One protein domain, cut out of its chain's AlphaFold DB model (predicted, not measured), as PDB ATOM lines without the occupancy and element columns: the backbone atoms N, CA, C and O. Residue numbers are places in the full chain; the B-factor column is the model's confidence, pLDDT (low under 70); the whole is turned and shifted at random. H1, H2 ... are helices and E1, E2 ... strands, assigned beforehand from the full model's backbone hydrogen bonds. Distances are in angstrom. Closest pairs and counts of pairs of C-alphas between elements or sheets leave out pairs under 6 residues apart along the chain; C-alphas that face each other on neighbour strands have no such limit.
ATOM      1  N   LEU A   4     -20.055   4.578  -1.405       77.38
ATOM      2  CA  LEU A   4     -20.352   4.683  -2.826       77.38
ATOM      3  C   LEU A   4     -19.311   3.921  -3.641       77.38
ATOM      4  O   LEU A   4     -18.115   3.951  -3.358       77.38
ATOM      5  N   VAL A   5     -19.771   3.292  -4.718       80.00
ATOM      6  CA  VAL A   5     -18.891   2.732  -5.742       80.00
ATOM      7  C   VAL A   5     -18.859   3.695  -6.923       80.00
ATOM      8  O   VAL A   5     -19.851   3.872  -7.630       80.00
ATOM      9  N   SER A   6     -17.709   4.329  -7.135       82.81
ATOM     10  CA  SER A   6     -17.469   5.200  -8.284       82.81
ATOM     11  C   SER A   6     -16.954   4.372  -9.457       82.81
ATOM     12  O   SER A   6     -15.863   3.802  -9.391       82.81
ATOM     13  N   ILE A   7     -17.737   4.299 -10.536       84.06
ATOM     14  CA  ILE A   7     -17.403   3.530 -11.740       84.06
ATOM     15  C   ILE A   7     -17.084   4.492 -12.883       84.06
ATOM     16  O   ILE A   7     -17.946   5.223 -13.368       84.06
ATOM     17  N   SER A   8     -15.839   4.464 -13.349       85.69
ATOM     18  CA  SER A   8     -15.413   5.156 -14.565       85.69
ATOM     19  C   SER A   8     -15.593   4.239 -15.769       85.69
ATOM     20  O   SER A   8     -14.928   3.213 -15.860       85.69
ATOM     21  N   LEU A   9     -16.465   4.621 -16.705       85.88
ATOM     22  CA  LEU A   9     -16.725   3.881 -17.943       85.88
ATOM     23  C   LEU A   9     -16.087   4.612 -19.128       85.88
ATOM     24  O   LEU A   9     -16.530   5.696 -19.505       85.88
ATOM     25  N   GLN A  10     -15.045   4.035 -19.724       83.12
ATOM     26  CA  GLN A  10     -14.351   4.634 -20.872       83.12
ATOM     27  C   GLN A  10     -14.591   3.895 -22.191       83.12
ATOM     28  O   GLN A  10     -14.300   4.455 -23.252       83.12
ATOM     29  N   ALA A  11     -15.159   2.690 -22.132       82.44
ATOM     30  CA  ALA A  11     -15.352   1.815 -23.280       82.44
ATOM     31  C   ALA A  11     -16.335   2.377 -24.343       82.44
ATOM     32  O   ALA A  11     -17.309   3.056 -23.989       82.44
ATOM     33  N   PRO A  12     -16.123   2.104 -25.650       79.56
ATOM     34  CA  PRO A  12     -16.949   2.635 -26.742       79.56
ATOM     35  C   PRO A  12     -18.437   2.269 -26.666       79.56
ATOM     36  O   PRO A  12     -19.289   3.053 -27.085       79.56
ATOM     37  N   GLU A  13     -18.773   1.098 -26.128       80.69
ATOM     38  CA  GLU A  13     -20.150   0.651 -25.895       80.69
ATOM     39  C   GLU A  13     -20.943   1.615 -25.004       80.69
ATOM     40  O   GLU A  13     -22.134   1.811 -25.230       80.69
ATOM     41  N   PHE A  14     -20.282   2.303 -24.069       79.56
ATOM     42  CA  PHE A  14     -20.903   3.317 -23.209       79.56
ATOM     43  C   PHE A  14     -20.942   4.708 -23.842       79.56
ATOM     44  O   PHE A  14     -21.629   5.598 -23.349       79.56
ATOM     45  N   ARG A  15     -20.236   4.893 -24.961       80.12
ATOM     46  CA  ARG A  15     -20.241   6.125 -25.764       80.12
ATOM     47  C   ARG A  15     -21.256   6.076 -26.909       80.12
ATOM     48  O   ARG A  15     -21.243   6.946 -27.773       80.12
ATOM     49  N   GLY A  16     -22.118   5.055 -26.934       72.38
ATOM     50  CA  GLY A  16     -23.156   4.882 -27.952       72.38
ATOM     51  C   GLY A  16     -22.667   4.273 -29.269       72.38
ATOM     52  O   GLY A  16     -23.428   4.243 -30.231       72.38
ATOM     53  N   ALA A  17     -21.428   3.767 -29.333       65.12
ATOM     54  CA  ALA A  17     -20.908   3.099 -30.533       65.12
ATOM     55  C   ALA A  17     -21.558   1.722 -30.772       65.12
ATOM     56  O   ALA A  17     -21.544   1.208 -31.888       65.12
ATOM     57  N   HIS A  18     -22.149   1.142 -29.726       65.25
ATOM     58  CA  HIS A  18     -22.847  -0.138 -29.751       65.25
ATOM     59  C   HIS A  18     -24.229   0.042 -29.113       65.25
ATOM     60  O   HIS A  18     -24.394   0.843 -28.196       65.25
ATOM     61  N   GLY A  19     -25.240  -0.667 -29.624       78.38
ATOM     62  CA  GLY A  19     -26.620  -0.521 -29.152       78.38
ATOM     63  C   GLY A  19     -26.783  -0.783 -27.641       78.38
ATOM     64  O   GLY A  19     -25.946  -1.449 -27.027       78.38
ATOM     65  N   PRO A  20     -27.892  -0.325 -27.029       82.75
ATOM     66  CA  PRO A  20     -28.088  -0.320 -25.571       82.75
ATOM     67  C   PRO A  20     -27.985  -1.702 -24.911       82.75
ATOM     68  O   PRO A  20     -27.605  -1.805 -23.745       82.75
ATOM     69  N   ALA A  21     -28.273  -2.777 -25.649       87.75
ATOM     70  CA  ALA A  21     -28.121  -4.147 -25.165       87.75
ATOM     71  C   ALA A  21     -26.662  -4.496 -24.818       87.75
ATOM     72  O   ALA A  21     -26.416  -5.155 -23.811       87.75
ATOM     73  N   VAL A  22     -25.695  -4.018 -25.610       86.06
ATOM     74  CA  VAL A  22     -24.265  -4.279 -25.384       86.06
ATOM     75  C   VAL A  22     -23.784  -3.536 -24.141       86.06
ATOM     76  O   VAL A  22     -23.166  -4.141 -23.270       86.06
ATOM     77  N   ALA A  23     -24.147  -2.257 -24.004       84.44
ATOM     78  CA  ALA A  23     -23.850  -1.479 -22.805       84.44
ATOM     79  C   ALA A  23     -24.467  -2.119 -21.548       84.44
ATOM     80  O   ALA A  23     -23.796  -2.267 -20.532       84.44
ATOM     81  N   THR A  24     -25.721  -2.571 -21.630       87.44
ATOM     82  CA  THR A  24     -26.411  -3.234 -20.509       87.44
ATOM     83  C   THR A  24     -25.717  -4.535 -20.111       87.44
ATOM     84  O   THR A  24     -25.481  -4.770 -18.927       87.44
ATOM     85  N   HIS A  25     -25.342  -5.368 -21.088       88.50
ATOM     86  CA  HIS A  25     -24.576  -6.582 -20.818       88.50
ATOM     87  C   HIS A  25     -23.240  -6.243 -20.149       88.50
ATOM     88  O   HIS A  25     -22.843  -6.913 -19.196       88.50
ATOM     89  N   ARG A  26     -22.543  -5.203 -20.612       86.88
ATOM     90  CA  ARG A  26     -21.256  -4.828 -20.031       86.88
ATOM     91  C   ARG A  26     -21.399  -4.324 -18.593       86.88
ATOM     92  O   ARG A  26     -20.618  -4.734 -17.746       86.88
ATOM     93  N   LEU A  27     -22.431  -3.532 -18.284       87.19
ATOM     94  CA  LEU A  27     -22.734  -3.120 -16.902       87.19
ATOM     95  C   LEU A  27     -22.997  -4.317 -15.985       87.19
ATOM     96  O   LEU A  27     -22.506  -4.338 -14.861       87.19
ATOM     97  N   ARG A  28     -23.737  -5.321 -16.471       89.19
ATOM     98  CA  ARG A  28     -23.993  -6.565 -15.731       89.19
ATOM     99  C   ARG A  28     -22.685  -7.274 -15.373       89.19
ATOM    100  O   ARG A  28     -22.487  -7.608 -14.218       89.19
ATOM    101  N   GLN A  29     -21.778  -7.422 -16.340       88.12
ATOM    102  CA  GLN A  29     -20.468  -8.039 -16.100       88.12
ATOM    103  C   GLN A  29     -19.639  -7.273 -15.068       88.12
ATOM    104  O   GLN A  29     -18.994  -7.891 -14.233       88.12
ATOM    105  N   ILE A  30     -19.663  -5.939 -15.119       87.56
ATOM    106  CA  ILE A  30     -18.955  -5.099 -14.145       87.56
ATOM    107  C   ILE A  30     -19.531  -5.310 -12.740       87.56
ATOM    108  O   ILE A  30     -18.767  -5.416 -11.786       87.56
ATOM    109  N   ALA A  31     -20.858  -5.397 -12.602       86.25
ATOM    110  CA  ALA A  31     -21.498  -5.675 -11.317       86.25
ATOM    111  C   ALA A  31     -21.102  -7.056 -10.772       86.25
ATOM    112  O   ALA A  31     -20.672  -7.148  -9.625       86.25
ATOM    113  N   ASP A  32     -21.156  -8.094 -11.612       88.19
ATOM    114  CA  ASP A  32     -20.745  -9.452 -11.235       88.19
ATOM    115  C   ASP A  32     -19.261  -9.490 -10.805       88.19
ATOM    116  O   ASP A  32     -18.894 -10.174  -9.850       88.19
ATOM    117  N   GLU A  33     -18.390  -8.729 -11.480       86.56
ATOM    118  CA  GLU A  33     -16.967  -8.636 -11.134       86.56
ATOM    119  C   GLU A  33     -16.742  -7.941  -9.787       86.56
ATOM    120  O   GLU A  33     -15.925  -8.409  -8.994       86.56
ATOM    121  N   ILE A  34     -17.475  -6.859  -9.513       85.25
ATOM    122  CA  ILE A  34     -17.431  -6.166  -8.222       85.25
ATOM    123  C   ILE A  34     -17.865  -7.115  -7.096       85.25
ATOM    124  O   ILE A  34     -17.159  -7.223  -6.095       85.25
ATOM    125  N   GLU A  35     -18.979  -7.833  -7.267       83.75
ATOM    126  CA  GLU A  35     -19.472  -8.803  -6.277       83.75
ATOM    127  C   GLU A  35     -18.476  -9.949  -6.040       83.75
ATOM    128  O   GLU A  35     -18.300 -10.398  -4.908       83.75
ATOM    129  N   ALA A  36     -17.783 -10.409  -7.086       83.81
ATOM    130  CA  ALA A  36     -16.789 -11.473  -6.970       83.81
ATOM    131  C   ALA A  36     -15.493 -11.034  -6.263       83.81
ATOM    132  O   ALA A  36     -14.870 -11.844  -5.574       83.81
ATOM    133  N   HIS A  37     -15.067  -9.779  -6.437       77.88
ATOM    134  CA  HIS A  37     -13.817  -9.270  -5.859       77.88
ATOM    135  C   HIS A  37     -13.996  -8.652  -4.471       77.88
ATOM    136  O   HIS A  37     -13.034  -8.605  -3.701       77.88
ATOM    137  N   VAL A  38     -15.204  -8.200  -4.130       75.88
ATOM    138  CA  VAL A  38     -15.493  -7.560  -2.845       75.88
ATOM    139  C   VAL A  38     -16.457  -8.416  -2.037       75.88
ATOM    140  O   VAL A  38     -17.671  -8.268  -2.113       75.88
ATOM    141  N   ALA A  39     -15.894  -9.300  -1.212       70.44
ATOM    142  CA  ALA A  39     -16.679 -10.107  -0.279       70.44
ATOM    143  C   ALA A  39     -17.344  -9.258   0.823       70.44
ATOM    144  O   ALA A  39     -18.412  -9.617   1.314       70.44
ATOM    145  N   ASP A  40     -16.714  -8.142   1.210       75.62
ATOM    146  CA  ASP A  40     -17.248  -7.179   2.176       75.62
ATOM    147  C   ASP A  40     -16.683  -5.773   1.912       75.62
ATOM    148  O   ASP A  40     -15.496  -5.512   2.136       75.62
ATOM    149  N   PHE A  41     -17.545  -4.855   1.465       72.38
ATOM    150  CA  PHE A  41     -17.178  -3.464   1.183       72.38
ATOM    151  C   PHE A  41     -16.665  -2.728   2.423       72.38
ATOM    152  O   PHE A  41     -15.820  -1.849   2.289       72.38
ATOM    153  N   ALA A  42     -17.094  -3.115   3.629       73.75
ATOM    154  CA  ALA A  42     -16.641  -2.488   4.870       73.75
ATOM    155  C   ALA A  42     -15.162  -2.758   5.185       73.75
ATOM    156  O   ALA A  42     -14.575  -2.078   6.024       73.75
ATOM    157  N   THR A  43     -14.556  -3.749   4.524       75.88
ATOM    158  CA  THR A  43     -13.140  -4.101   4.703       75.88
ATOM    159  C   THR A  43     -12.219  -3.441   3.679       75.88
ATOM    160  O   THR A  43     -10.997  -3.508   3.819       75.88
ATOM    161  N   CYS A  44     -12.784  -2.791   2.659       73.06
ATOM    162  CA  CYS A  44     -12.027  -2.136   1.606       73.06
ATOM    163  C   CYS A  44     -11.636  -0.711   2.032       73.06
ATOM    164  O   CYS A  44     -12.521   0.102   2.300       73.06
ATOM    165  N   PRO A  45     -10.338  -0.362   2.080       78.50
ATOM    166  CA  PRO A  45      -9.917   1.027   2.221       78.50
ATOM    167  C   PRO A  45     -10.501   1.938   1.135       78.50
ATOM    168  O   PRO A  45     -10.655   1.550  -0.026       78.50
ATOM    169  N   GLU A  46     -10.769   3.185   1.514       80.44
ATOM    170  CA  GLU A  46     -11.174   4.234   0.582       80.44
ATOM    171  C   GLU A  46     -10.150   4.386  -0.558       80.44
ATOM    172  O   GLU A  46      -8.936   4.292  -0.361       80.44
ATOM    173  N   GLY A  47     -10.641   4.592  -1.778       79.06
ATOM    174  CA  GLY A  47      -9.824   4.719  -2.981       79.06
ATOM    175  C   GLY A  47      -9.298   3.387  -3.517       79.06
ATOM    176  O   GLY A  47      -8.663   3.366  -4.576       79.06
ATOM    177  N   GLN A  48      -9.574   2.264  -2.845       82.56
ATOM    178  CA  GLN A  48      -9.223   0.950  -3.364       82.56
ATOM    179  C   GLN A  48      -9.965   0.681  -4.676       82.56
ATOM    180  O   GLN A  48     -11.182   0.845  -4.786       82.56
ATOM    181  N   ARG A  49      -9.214   0.204  -5.671       82.62
ATOM    182  CA  ARG A  49      -9.784  -0.383  -6.880       82.62
ATOM    183  C   ARG A  49     -10.390  -1.742  -6.549       82.62
ATOM    184  O   ARG A  49      -9.700  -2.606  -6.010       82.62
ATOM    185  N   ILE A  50     -11.644  -1.925  -6.931       84.94
ATOM    186  CA  ILE A  50     -12.424  -3.125  -6.610       84.94
ATOM    187  C   ILE A  50     -12.876  -3.922  -7.837       84.94
ATOM    188  O   ILE A  50     -13.221  -5.087  -7.698       84.94
ATOM    189  N   ALA A  51     -12.838  -3.327  -9.031       85.00
ATOM    190  CA  ALA A  51     -13.023  -4.030 -10.300       85.00
ATOM    191  C   ALA A  51     -12.363  -3.257 -11.451       85.00
ATOM    192  O   ALA A  51     -12.095  -2.051 -11.333       85.00
ATOM    193  N   GLY A  52     -12.137  -3.946 -12.568       81.44
ATOM    194  CA  GLY A  52     -11.452  -3.415 -13.742       81.44
ATOM    195  C   GLY A  52      -9.981  -3.816 -13.783       81.44
ATOM    196  O   GLY A  52      -9.254  -3.736 -12.787       81.44
ATOM    197  N   SER A  53      -9.532  -4.240 -14.964       71.94
ATOM    198  CA  SER A  53      -8.146  -4.652 -15.190       71.94
ATOM    199  C   SER A  53      -7.197  -3.454 -15.150       71.94
ATOM    200  O   SER A  53      -7.540  -2.332 -15.512       71.94
ATOM    201  N   GLN A  54      -5.959  -3.688 -14.714       67.62
ATOM    202  CA  GLN A  54      -4.906  -2.675 -14.785       67.62
ATOM    203  C   GLN A  54      -4.393  -2.469 -16.218       67.62
ATOM    204  O   GLN A  54      -3.896  -1.390 -16.531       67.62
ATOM    205  N   GLU A  55      -4.540  -3.479 -17.075       73.12
ATOM    206  CA  GLU A  55      -4.110  -3.447 -18.476       73.12
ATOM    207  C   GLU A  55      -5.207  -2.911 -19.403       73.12
ATOM    208  O   GLU A  55      -4.911  -2.264 -20.407       73.12
ATOM    209  N   ASP A  56      -6.473  -3.141 -19.044       72.25
ATOM    210  CA  ASP A  56      -7.633  -2.646 -19.778       72.25
ATOM    211  C   ASP A  56      -8.367  -1.564 -18.976       72.25
ATOM    212  O   ASP A  56      -9.212  -1.844 -18.130       72.25
ATOM    213  N   CYS A  57      -8.059  -0.302 -19.286       71.19
ATOM    214  CA  CYS A  57      -8.700   0.880 -18.704       71.19
ATOM    215  C   CYS A  57     -10.123   1.141 -19.246       71.19
ATOM    216  O   CYS A  57     -10.654   2.240 -19.059       71.19
ATOM    217  N   SER A  58     -10.739   0.183 -19.949       78.69
ATOM    218  CA  SER A  58     -12.102   0.309 -20.478       78.69
ATOM    219  C   SER A  58     -13.136   0.593 -19.382       78.69
ATOM    220  O   SER A  58     -14.090   1.345 -19.621       78.69
ATOM    221  N   PHE A  59     -12.918   0.075 -18.171       81.69
ATOM    222  CA  PHE A  59     -13.629   0.487 -16.968       81.69
ATOM    223  C   PHE A  59     -12.766   0.333 -15.711       81.69
ATOM    224  O   PHE A  59     -11.909  -0.543 -15.639       81.69
ATOM    225  N   VAL A  60     -13.019   1.171 -14.705       81.88
ATOM    226  CA  VAL A  60     -12.398   1.042 -13.380       81.88
ATOM    227  C   VAL A  60     -13.417   1.412 -12.306       81.88
ATOM    228  O   VAL A  60     -14.033   2.476 -12.393       81.88
ATOM    229  N   ALA A  61     -13.576   0.559 -11.294       83.69
ATOM    230  CA  ALA A  61     -14.426   0.818 -10.135       83.69
ATOM    231  C   ALA A  61     -13.584   1.048  -8.872       83.69
ATOM    232  O   ALA A  61     -12.672   0.270  -8.580       83.69
ATOM    233  N   HIS A  62     -13.917   2.095  -8.117       82.56
ATOM    234  CA  HIS A  62     -13.281   2.431  -6.842       82.56
ATOM    235  C   HIS A  62     -14.326   2.565  -5.739       82.56
ATOM    236  O   HIS A  62     -15.426   3.065  -5.987       82.56
ATOM    237  N   LEU A  63     -13.958   2.169  -4.524       81.62
ATOM    238  CA  LEU A  63     -14.746   2.475  -3.337       81.62
ATOM    239  C   LEU A  63     -14.411   3.886  -2.841       81.62
ATOM    240  O   LEU A  63     -13.235   4.229  -2.732       81.62
ATOM    241  N   VAL A  64     -15.423   4.698  -2.551       76.25
ATOM    242  CA  VAL A  64     -15.260   6.049  -1.989       76.25
ATOM    243  C   VAL A  64     -16.226   6.254  -0.820       76.25
ATOM    244  O   VAL A  64     -17.344   5.728  -0.838       76.25
ATOM    245  N   GLU A  65     -15.799   7.000   0.197       72.38
ATOM    246  CA  GLU A  65     -16.677   7.459   1.281       72.38
ATOM    247  C   GLU A  65     -17.345   8.795   0.910       72.38
ATOM    248  O   GLU A  65     -16.794   9.581   0.134       72.38
ATOM    249  N   LEU A  66     -18.558   9.016   1.433       60.09
ATOM    250  CA  LEU A  66     -19.305  10.281   1.350       60.09
ATOM    251  C   LEU A  66     -19.011  11.203   2.537       60.09
ATOM    252  O   LEU A  66     -19.087  10.716   3.689       60.09
TER     253      LEU A  66
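What this domain is: This is residues 4 to 66 of the 66 residues of an uncharacterized protein of Cupriavidus taiwanensis (UniProt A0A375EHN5). A small three-stranded sheet has the long helix H2 over one face, the other bare, with short H1 beyond one end. The printed part has 63 residues, with E1, H1, H2, E2, E3 along the chain, mixed in class; the antiparallel sheet runs E1 E3 E2. It is only just compact, close to loose, with radius of gyration of the C-alphas 12.3 A and spans 36 by 25 by 17 A.

Where its parts are: E1, residues 4 to 9, begins at C-alpha 4 (-20.352, 4.683, -2.826). H1 is residues 12 to 15; H2, residues 20 to 37, is 25.9 A long. E2 is residues 49 to 51; E3, residues 59 to 65, 19.8 A, ends at C-alpha 65 (-16.677, 7.459, 1.281).

How they stand to each other: E1 and E3 are antiparallel, N 6 and O 62 being 2.9 A apart. E2 and E3 form a hairpin, N 50 and O 61 2.9 A apart. H2 is on the sheet, height 10.3 A; its C-alpha 34 is 5.3 A from C-alpha 51, its closest in E2. E1, H1, H2, E2 form a split strand-helix-strand unit, E3 between its strands, with a left-handed crossover. In H2 every O i to N i+4 pair is within hydrogen-bond range.

The domain as a whole: The printed part has no cut. The link H2 to E2 is long. Residues 17 to 18, 54 and 66 have pLDDT under 70.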